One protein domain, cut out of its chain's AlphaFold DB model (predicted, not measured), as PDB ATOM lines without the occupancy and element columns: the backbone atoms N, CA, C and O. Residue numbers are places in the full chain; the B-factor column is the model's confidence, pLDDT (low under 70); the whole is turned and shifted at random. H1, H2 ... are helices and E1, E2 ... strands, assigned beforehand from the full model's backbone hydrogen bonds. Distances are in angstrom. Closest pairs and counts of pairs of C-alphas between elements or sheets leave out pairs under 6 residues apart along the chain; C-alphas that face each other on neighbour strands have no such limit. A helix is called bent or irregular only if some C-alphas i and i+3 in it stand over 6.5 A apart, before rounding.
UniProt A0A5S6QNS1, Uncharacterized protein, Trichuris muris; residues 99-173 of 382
ATOM      1  N   VAL A  99      32.755  39.162  26.732       68.44
ATOM      2  CA  VAL A  99      32.516  37.765  27.113       68.44
ATOM      3  C   VAL A  99      32.105  37.044  25.838       68.44
ATOM      4  O   VAL A  99      30.996  37.240  25.339       68.44
ATOM      5  N   GLU A 100      33.029  36.284  25.265       76.62
ATOM      6  CA  GLU A 100      32.766  35.484  24.079       76.62
ATOM      7  C   GLU A 100      32.148  34.151  24.503       76.62
ATOM      8  O   GLU A 100      32.474  33.580  25.552       76.62
ATOM      9  N   LYS A 101      31.190  33.676  23.704       87.38
ATOM     10  CA  LYS A 101      30.581  32.368  23.922       87.38
ATOM     11  C   LYS A 101      31.625  31.304  23.585       87.38
ATOM     12  O   LYS A 101      32.212  31.354  22.507       87.38
ATOM     13  N   ILE A 102      31.846  30.363  24.501       89.50
ATOM     14  CA  ILE A 102      32.721  29.213  24.259       89.50
ATOM     15  C   ILE A 102      32.088  28.375  23.131       89.50
ATOM     16  O   ILE A 102      30.874  28.154  23.164       89.50
ATOM     17  N   PRO A 103      32.854  27.971  22.104       92.19
ATOM     18  CA  PRO A 103      32.366  27.066  21.070       92.19
ATOM     19  C   PRO A 103      31.898  25.727  21.639       92.19
ATOM     20  O   PRO A 103      32.389  25.284  22.674       92.19
ATOM     21  N   GLN A 104      30.962  25.082  20.943       92.38
ATOM     22  CA  GLN A 104      30.305  23.872  21.438       92.38
ATOM     23  C   GLN A 104      31.284  22.710  21.668       92.38
ATOM     24  O   GLN A 104      31.183  22.031  22.675       92.38
ATOM     25  N   ASP A 105      32.281  22.528  20.804       92.19
ATOM     26  CA  ASP A 105      33.311  21.490  20.944       92.19
ATOM     27  C   ASP A 105      34.167  21.664  22.209       92.19
ATOM     28  O   ASP A 105      34.507  20.692  22.885       92.19
ATOM     29  N   MET A 106      34.502  22.909  22.558       92.62
ATOM     30  CA  MET A 106      35.220  23.210  23.796       92.62
ATOM     31  C   MET A 106      34.297  23.121  25.019       92.62
ATOM     32  O   MET A 106      34.750  22.738  26.095       92.62
ATOM     33  N   GLU A 107      33.019  23.474  24.872       91.69
ATOM     34  CA  GLU A 107      32.002  23.314  25.916       91.69
ATOM     35  C   GLU A 107      31.786  21.833  26.258       91.69
ATOM     36  O   GLU A 107      31.853  21.481  27.435       91.69
ATOM     37  N   ASP A 108      31.643  20.970  25.251       92.50
ATOM     38  CA  ASP A 108      31.501  19.518  25.409       92.50
ATOM     39  C   ASP A 108      32.729  18.925  26.122       92.50
ATOM     40  O   ASP A 108      32.586  18.228  27.126       92.50
ATOM     41  N   LEU A 109      33.946  19.300  25.698       94.25
ATOM     42  CA  LEU A 109      35.182  18.900  26.381       94.25
ATOM     43  C   LEU A 109      35.179  19.334  27.851       94.25
ATOM     44  O   LEU A 109      35.551  18.562  28.729       94.25
ATOM     45  N   ILE A 110      34.777  20.571  28.146       92.38
ATOM     46  CA  ILE A 110      34.720  21.065  29.527       92.38
ATOM     47  C   ILE A 110      33.713  20.261  30.356       92.38
ATOM     48  O   ILE A 110      34.015  19.952  31.510       92.38
ATOM     49  N   ILE A 111      32.543  19.942  29.802       91.50
ATOM     50  CA  ILE A 111      31.509  19.157  30.485       91.50
ATOM     51  C   ILE A 111      32.042  17.759  30.810       91.50
ATOM     52  O   ILE A 111      31.986  17.364  31.975       91.50
ATOM     53  N   ASP A 112      32.655  17.077  29.840       93.06
ATOM     54  CA  ASP A 112      33.261  15.753  30.038       93.06
ATOM     55  C   ASP A 112      34.305  15.769  31.170       93.06
ATOM     56  O   ASP A 112      34.334  14.889  32.034       93.06
ATOM     57  N   GLU A 113      35.152  16.801  31.212       93.81
ATOM     58  CA  GLU A 113      36.174  16.943  32.252       93.81
ATOM     59  C   GLU A 113      35.578  17.291  33.630       93.81
ATOM     60  O   GLU A 113      36.067  16.818  34.663       93.81
ATOM     61  N   VAL A 114      34.509  18.091  33.677       90.19
ATOM     62  CA  VAL A 114      33.777  18.385  34.920       90.19
ATOM     63  C   VAL A 114      33.119  17.122  35.469       90.19
ATOM     64  O   VAL A 114      33.218  16.877  36.674       90.19
ATOM     65  N   ASP A 115      32.498  16.316  34.613       89.12
ATOM     66  CA  ASP A 115      31.836  15.073  35.004       89.12
ATOM     67  C   ASP A 115      32.849  14.039  35.496       89.12
ATOM     68  O   ASP A 115      32.671  13.489  36.586       89.12
ATOM     69  N   LEU A 116      33.970  13.864  34.789       89.25
ATOM     70  CA  LEU A 116      35.070  13.008  35.239       89.25
ATOM     71  C   LEU A 116      35.615  13.458  36.603       89.25
ATOM     72  O   LEU A 116      35.827  12.642  37.507       89.25
ATOM     73  N   PHE A 117      35.821  14.766  36.779       87.62
ATOM     74  CA  PHE A 117      36.280  15.327  38.048       87.62
ATOM     75  C   PHE A 117      35.261  15.083  39.171       87.62
ATOM     76  O   PHE A 117      35.629  14.716  40.293       87.62
ATOM     77  N   ALA A 118      33.972  15.280  38.884       84.38
ATOM     78  CA  ALA A 118      32.890  15.062  39.831       84.38
ATOM     79  C   ALA A 118      32.763  13.583  40.208       84.38
ATOM     80  O   ALA A 118      32.633  13.292  41.394       84.38
ATOM     81  N   GLU A 119      32.849  12.654  39.257       85.06
ATOM     82  CA  GLU A 119      32.792  11.209  39.500       85.06
ATOM     83  C   GLU A 119      33.911  10.772  40.449       85.06
ATOM     84  O   GLU A 119      33.647  10.192  41.509       85.06
ATOM     85  N   LYS A 120      35.154  11.150  40.129       81.06
ATOM     86  CA  LYS A 120      36.330  10.819  40.941       81.06
ATOM     87  C   LYS A 120      36.249  11.387  42.358       81.06
ATOM     88  O   LYS A 120      36.782  10.782  43.281       81.06
ATOM     89  N   ARG A 121      35.578  12.528  42.569       72.75
ATOM     90  CA  ARG A 121      35.510  13.190  43.889       72.75
ATOM     91  C   ARG A 121      34.228  12.946  44.691       72.75
ATOM     92  O   ARG A 121      34.272  12.976  45.930       72.75
ATOM     93  N   LYS A 122      33.074  12.748  44.047       67.62
ATOM     94  CA  LYS A 122      31.776  12.526  44.719       67.62
ATOM     95  C   LYS A 122      31.759  11.208  45.481       67.62
ATOM     96  O   LYS A 122      31.236  11.182  46.594       67.62
ATOM     97  N   ALA A 123      32.382  10.165  44.930       60.00
ATOM     98  CA  ALA A 123      32.458   8.843  45.552       60.00
ATOM     99  C   ALA A 123      33.050   8.872  46.978       60.00
ATOM    100  O   ALA A 123      32.710   8.037  47.811       60.00
ATOM    101  N   GLU A 124      33.885   9.867  47.297       56.66
ATOM    102  CA  GLU A 124      34.706   9.850  48.512       56.66
ATOM    103  C   GLU A 124      34.442  11.025  49.462       56.66
ATOM    104  O   GLU A 124      34.547  10.883  50.682       56.66
ATOM    105  N   SER A 125      34.076  12.195  48.935       56.38
ATOM    106  CA  SER A 125      33.847  13.405  49.741       56.38
ATOM    107  C   SER A 125      32.602  13.307  50.634       56.38
ATOM    108  O   SER A 125      32.620  13.800  51.764       56.38
ATOM    109  N   MET A 126      31.558  12.603  50.180       55.84
ATOM    110  CA  MET A 126      30.304  12.417  50.922       55.84
ATOM    111  C   MET A 126      30.480  11.624  52.227       55.84
ATOM    112  O   MET A 126      29.724  11.842  53.168       55.84
ATOM    113  N   SER A 127      31.495  10.754  52.329       55.38
ATOM    114  CA  SER A 127      31.775  10.007  53.568       55.38
ATOM    115  C   SER A 127      32.553  10.831  54.604       55.38
ATOM    116  O   SER A 127      32.390  10.620  55.804       55.38
ATOM    117  N   LYS A 128      33.367  11.802  54.159       57.62
ATOM    118  CA  LYS A 128      34.258  12.608  55.019       57.62
ATOM    119  C   LYS A 128      33.680  13.962  55.438       57.62
ATOM    120  O   LYS A 128      34.083  14.490  56.470       57.62
ATOM    121  N   LEU A 129      32.754  14.538  54.667       52.34
ATOM    122  CA  LEU A 129      32.187  15.871  54.937       52.34
ATOM    123  C   LEU A 129      31.167  15.910  56.091       52.34
ATOM    124  O   LEU A 129      30.823  17.000  56.556       52.34
ATOM    125  N   GLY A 130      30.712  14.756  56.593       55.94
ATOM    126  CA  GLY A 130      29.711  14.688  57.663       55.94
ATOM    127  C   GLY A 130      28.448  15.513  57.359       55.94
ATOM    128  O   GLY A 130      28.167  15.874  56.219       55.94
ATOM    129  N   ASN A 131      27.678  15.863  58.395       54.16
ATOM    130  CA  ASN A 131      26.424  16.627  58.270       54.16
ATOM    131  C   ASN A 131      26.603  18.096  57.823       54.16
ATOM    132  O   ASN A 131      25.629  18.854  57.828       54.16
ATOM    133  N   PHE A 132      27.811  18.532  57.448       51.16
ATOM    134  CA  PHE A 132      28.080  19.902  57.005       51.16
ATOM    135  C   PHE A 132      27.671  20.088  55.537       51.16
ATOM    136  O   PHE A 132      28.473  20.369  54.649       51.16
ATOM    137  N   THR A 133      26.380  19.917  55.271       53.53
ATOM    138  CA  THR A 133      25.788  20.252  53.980       53.53
ATOM    139  C   THR A 133      25.502  21.749  53.955       53.53
ATOM    140  O   THR A 133      24.627  22.253  54.663       53.53
ATOM    141  N   LEU A 134      26.231  22.495  53.120       54.44
ATOM    142  CA  LEU A 134      25.761  23.812  52.700       54.44
ATOM    143  C   LEU A 134      24.443  23.583  51.954       54.44
ATOM    144  O   LEU A 134      24.423  23.072  50.837       54.44
ATOM    145  N   ARG A 135      23.320  23.890  52.616       47.91
ATOM    146  CA  ARG A 135      21.974  23.743  52.053       47.91
ATOM    147  C   ARG A 135      21.931  24.468  50.700       47.91
ATOM    148  O   ARG A 135      21.865  25.693  50.689       47.91
ATOM    149  N   LYS A 136      21.881  23.695  49.603       55.47
ATOM    150  CA  LYS A 136      21.553  24.078  48.207       55.47
ATOM    151  C   LYS A 136      22.691  24.322  47.203       55.47
ATOM    152  O   LYS A 136      22.387  24.776  46.105       55.47
ATOM    153  N   VAL A 137      23.950  24.005  47.496       57.81
ATOM    154  CA  VAL A 137      25.016  24.107  46.480       57.81
ATOM    155  C   VAL A 137      25.700  22.755  46.333       57.81
ATOM    156  O   VAL A 137      26.351  22.316  47.277       57.81
ATOM    157  N   ASP A 138      25.545  22.096  45.179       66.62
ATOM    158  CA  ASP A 138      26.412  20.969  44.816       66.62
ATOM    159  C   ASP A 138      27.778  21.561  44.428       66.62
ATOM    160  O   ASP A 138      27.893  22.224  43.391       66.62
ATOM    161  N   PRO A 139      28.821  21.394  45.264       59.22
ATOM    162  CA  PRO A 139      30.119  21.995  44.995       59.22
ATOM    163  C   PRO A 139      30.742  21.431  43.710       59.22
ATOM    164  O   PRO A 139      31.619  22.061  43.127       59.22
ATOM    165  N   PHE A 140      30.287  20.271  43.235       66.69
ATOM    166  CA  PHE A 140      30.786  19.633  42.021       66.69
ATOM    167  C   PHE A 140      30.121  20.133  40.741       66.69
ATOM    168  O   PHE A 140      30.587  19.784  39.666       66.69
ATOM    169  N   THR A 141      29.070  20.951  40.828       68.81
ATOM    170  CA  THR A 141      28.409  21.536  39.648       68.81
ATOM    171  C   THR A 141      28.404  23.061  39.683       68.81
ATOM    172  O   THR A 141      27.890  23.702  38.771       68.81
ATOM    173  N   ASN A 142      28.972  23.675  40.725       81.38
ATOM    174  CA  ASN A 142      28.954  25.122  40.909       81.38
ATOM    175  C   ASN A 142      30.119  25.832  40.195       81.38
ATOM    176  O   ASN A 142      30.869  26.621  40.792       81.38
ATOM    177  N   TYR A 143      30.270  25.524  38.909       84.06
ATOM    178  CA  TYR A 143      31.226  26.162  38.015       84.06
ATOM    179  C   TYR A 143      30.497  26.908  36.914       84.06
ATOM    180  O   TYR A 143      29.555  26.406  36.306       84.06
ATOM    181  N   LYS A 144      30.993  28.100  36.613       88.75
ATOM    182  CA  LYS A 144      30.635  28.850  35.423       88.75
ATOM    183  C   LYS A 144      31.867  28.989  34.547       88.75
ATOM    184  O   LYS A 144      32.873  29.545  34.987       88.75
ATOM    185  N   PHE A 145      31.781  28.529  33.310       90.00
ATOM    186  CA  PHE A 145      32.831  28.748  32.325       90.00
ATOM    187  C   PHE A 145      32.480  29.957  31.465       90.00
ATOM    188  O   PHE A 145      31.328  30.137  31.072       90.00
ATOM    189  N   ILE A 146      33.460  30.826  31.231       92.75
ATOM    190  CA  ILE A 146      33.309  31.990  30.353       92.75
ATOM    191  C   ILE A 146      34.488  32.055  29.391       92.75
ATOM    192  O   ILE A 146      35.618  31.783  29.792       92.75
ATOM    193  N   GLY A 147      34.247  32.419  28.134       90.69
ATOM    194  CA  GLY A 147      35.332  32.731  27.214       90.69
ATOM    195  C   GLY A 147      35.980  34.061  27.591       90.69
ATOM    196  O   GLY A 147      35.289  35.004  27.993       90.69
ATOM    197  N   MET A 148      37.302  34.143  27.484       91.44
ATOM    198  CA  MET A 148      38.032  35.400  27.628       91.44
ATOM    199  C   MET A 148      39.172  35.497  26.625       91.44
ATOM    200  O   MET A 148      39.793  34.499  26.265       91.44
ATOM    201  N   ASN A 149      39.514  36.736  26.296       87.38
ATOM    202  CA  ASN A 149      40.677  37.030  25.481       87.38
ATOM    203  C   ASN A 149      41.953  36.837  26.309       87.38
ATOM    204  O   ASN A 149      42.112  37.464  27.366       87.38
ATOM    205  N   GLY A 150      42.877  36.006  25.833       87.25
ATOM    206  CA  GLY A 150      44.181  35.811  26.470       87.25
ATOM    207  C   GLY A 150      44.719  34.392  26.342       87.25
ATOM    208  O   GLY A 150      44.140  33.566  25.658       87.25
ATOM    209  N   ASP A 151      45.821  34.096  27.036       87.56
ATOM    210  CA  ASP A 151      46.462  32.773  27.019       87.56
ATOM    211  C   ASP A 151      46.480  32.017  28.350       87.56
ATOM    212  O   ASP A 151      46.790  30.827  28.388       87.56
ATOM    213  N   GLU A 152      46.170  32.683  29.454       90.44
ATOM    214  CA  GLU A 152      46.188  32.074  30.782       90.44
ATOM    215  C   GLU A 152      44.774  31.955  31.317       90.44
ATOM    216  O   GLU A 152      44.085  32.966  31.388       90.44
ATOM    217  N   PHE A 153      44.387  30.778  31.813       92.50
ATOM    218  CA  PHE A 153      43.157  30.609  32.584       92.50
ATOM    219  C   PHE A 153      43.079  31.578  33.767       92.50
ATOM    220  O   PHE A 153      44.060  31.849  34.473       92.50
ATOM    221  N   GLN A 154      41.872  32.071  34.032       90.25
ATOM    222  CA  GLN A 154      41.608  32.939  35.170       90.25
ATOM    223  C   GLN A 154      40.471  32.368  35.999       90.25
ATOM    224  O   GLN A 154      39.504  31.827  35.481       90.25
ATOM    225  N   ARG A 155      40.608  32.467  37.319       88.81
ATOM    226  CA  ARG A 155      39.704  31.835  38.276       88.81
ATOM    227  C   ARG A 155      39.191  32.857  39.267       88.81
ATOM    228  O   ARG A 155      39.979  33.646  39.797       88.81
ATOM    229  N   PHE A 156      37.900  32.770  39.554       84.94
ATOM    230  CA  PHE A 156      37.209  33.591  40.539       84.94
ATOM    231  C   PHE A 156      36.326  32.730  41.424       84.94
ATOM    232  O   PHE A 156      35.678  31.798  40.954       84.94
ATOM    233  N   GLY A 157      36.283  33.085  42.705       84.19
ATOM    234  CA  GLY A 157      35.468  32.389  43.690       84.19
ATOM    235  C   GLY A 157      35.990  30.995  44.032       84.19
ATOM    236  O   GLY A 157      37.169  30.680  43.856       84.19
ATOM    237  N   SER A 158      35.087  30.183  44.562       83.69
ATOM    238  CA  SER A 158      35.340  28.798  44.936       83.69
ATOM    239  C   SER A 158      34.057  28.005  44.712       83.69
ATOM    240  O   SER A 158      32.985  28.510  45.046       83.69
ATOM    241  N   PRO A 159      34.130  26.761  44.214       82.88
ATOM    242  CA  PRO A 159      32.958  25.892  44.101       82.88
ATOM    243  C   PRO A 159      32.262  25.666  45.453       82.88
ATOM    244  O   PRO A 159      31.069  25.379  45.506       82.88
ATOM    245  N   ARG A 160      32.997  25.846  46.560       77.31
ATOM    246  CA  ARG A 160      32.490  25.754  47.938       77.31
ATOM    247  C   ARG A 160      31.798  27.030  48.424       77.31
ATOM    248  O   ARG A 160      31.123  27.005  49.449       77.31
ATOM    249  N   SER A 161      31.981  28.145  47.726       75.69
ATOM    250  CA  SER A 161      31.344  29.414  48.065       75.69
ATOM    251  C   SER A 161      29.886  29.423  47.615       75.69
ATOM    252  O   SER A 161      29.535  28.863  46.578       75.69
ATOM    253  N   MET A 162      29.032  30.144  48.347       74.12
ATOM    254  CA  MET A 162      27.640  30.388  47.938       74.12
ATOM    255  C   MET A 162      27.535  31.148  46.608       74.12
ATOM    256  O   MET A 162      26.532  31.026  45.917       74.12
ATOM    257  N   LEU A 163      28.563  31.927  46.254       78.56
ATOM    258  CA  LEU A 163      28.631  32.656  44.981       78.56
ATOM    259  C   LEU A 163      29.130  31.781  43.822       78.56
ATOM    260  O   LEU A 163      29.128  32.224  42.677       78.56
ATOM    261  N   GLY A 164      29.577  30.563  44.132       83.31
ATOM    262  CA  GLY A 164      30.178  29.642  43.187       83.31
ATOM    263  C   GLY A 164      31.530  30.067  42.666       83.31
ATOM    264  O   GLY A 164      32.239  30.900  43.247       83.31
ATOM    265  N   SER A 165      31.906  29.413  41.577       87.19
ATOM    266  CA  SER A 165      33.172  29.647  40.914       87.19
ATOM    267  C   SER A 165      32.997  29.979  39.448       87.19
ATOM    268  O   SER A 165      32.086  29.493  38.785       87.19
ATOM    269  N   CYS A 166      33.898  30.812  38.943       90.19
ATOM    270  CA  CYS A 166      33.985  31.140  37.535       90.19
ATOM    271  C   CYS A 166      35.391  30.815  37.035       90.19
ATOM    272  O   CYS A 166      36.377  31.294  37.606       90.19
ATOM    273  N   ILE A 167      35.477  30.026  35.970       92.00
ATOM    274  CA  ILE A 167      36.717  29.722  35.263       92.00
ATOM    275  C   ILE A 167      36.620  30.383  33.894       92.00
ATOM    276  O   ILE A 167      35.801  30.019  33.055       92.00
ATOM    277  N   ALA A 168      37.440  31.402  33.687       93.56
ATOM    278  CA  ALA A 168      37.593  32.022  32.392       93.56
ATOM    279  C   ALA A 168      38.601  31.208  31.577       93.56
ATOM    280  O   ALA A 168      39.734  30.978  32.017       93.56
ATOM    281  N   VAL A 169      38.148  30.749  30.418       94.25
ATOM    282  CA  VAL A 169      38.866  29.871  29.499       94.25
ATOM    283  C   VAL A 169      39.475  30.759  28.406       94.25
ATOM    284  O   VAL A 169      38.780  31.650  27.913       94.25
ATOM    285  N   PRO A 170      40.765  30.614  28.079       93.88
ATOM    286  CA  PRO A 170      41.417  31.483  27.103       93.88
ATOM    287  C   PRO A 170      41.061  31.105  25.656       93.88
ATOM    288  O   PRO A 170      41.218  29.951  25.257       93.88
ATOM    289  N   ASP A 171      40.632  32.092  24.871       92.62
ATOM    290  CA  ASP A 171      40.180  31.968  23.477       92.62
ATOM    291  C   ASP A 171      41.207  31.365  22.510       92.62
ATOM    292  O   ASP A 171      40.838  30.669  21.557       92.62
ATOM    293  N   VAL A 172      42.499  31.532  22.802       92.44
ATOM    294  CA  VAL A 172      43.599  30.905  22.047       92.44
ATOM    295  C   VAL A 172      43.507  29.372  21.995       92.44
ATOM    296  O   VAL A 172      44.105  28.752  21.114       92.44
ATOM    297  N   LEU A 173      42.753  28.739  22.901       91.81
ATOM    298  CA  LEU A 173      42.590  27.283  22.925       91.81
ATOM    299  C   LEU A 173      41.652  26.748  21.836       91.81
ATOM    300  O   LEU A 173      41.760  25.569  21.490       91.81
TER     301      LEU A 173
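Overview. This is residues 99 to 173 of the 382 residues of an uncharacterized protein of Trichuris muris (UniProt A0A5S6QNS1). A small sheet of three strands stands alongside one long, kinked helix, H1; residues 123 to 133, H1's last turns and the loop after them, stick out. The 75 printed residues hold H1, E1, E2, E3 in chain order, class mixed; the mixed sheet runs E1, E3, E2. The whole is only just loose, close to compact: radius of gyration of the C-alphas 14.0 A, spans 42 by 22 by 18 A.

Along the chain. Find C-alpha 143 at (31.226, 26.162, 38.015), where E1, residues 143 to 148, begins. E2 is residues 154 to 157; E3, residues 165 to 170, runs 16.2 A. H1, residues 104 to 128, runs 35.6 A from (30.305, 23.872, 21.438), with a kink of 40 degrees near residue 122; it is only just irregular, C-alphas 123 and 126 being 6.8 A apart.

Arrangement. Look at E3, parallel to E1: N 144 and O 165, 2.8 A apart, are within hydrogen-bond range. E2 and E3 form an antiparallel hairpin, with N 156 and O 166 in range at 2.9 A. H1 only grazes the sheet, with residues 106 to 114; 16 of its 21 O i to N i+4 pairs are within range.

Size, cuts and confidence. The printed part has no cut. The H1 to E1 link is long, 14 residues. Look for pLDDT under 70 at residues 99 and 122 to 141.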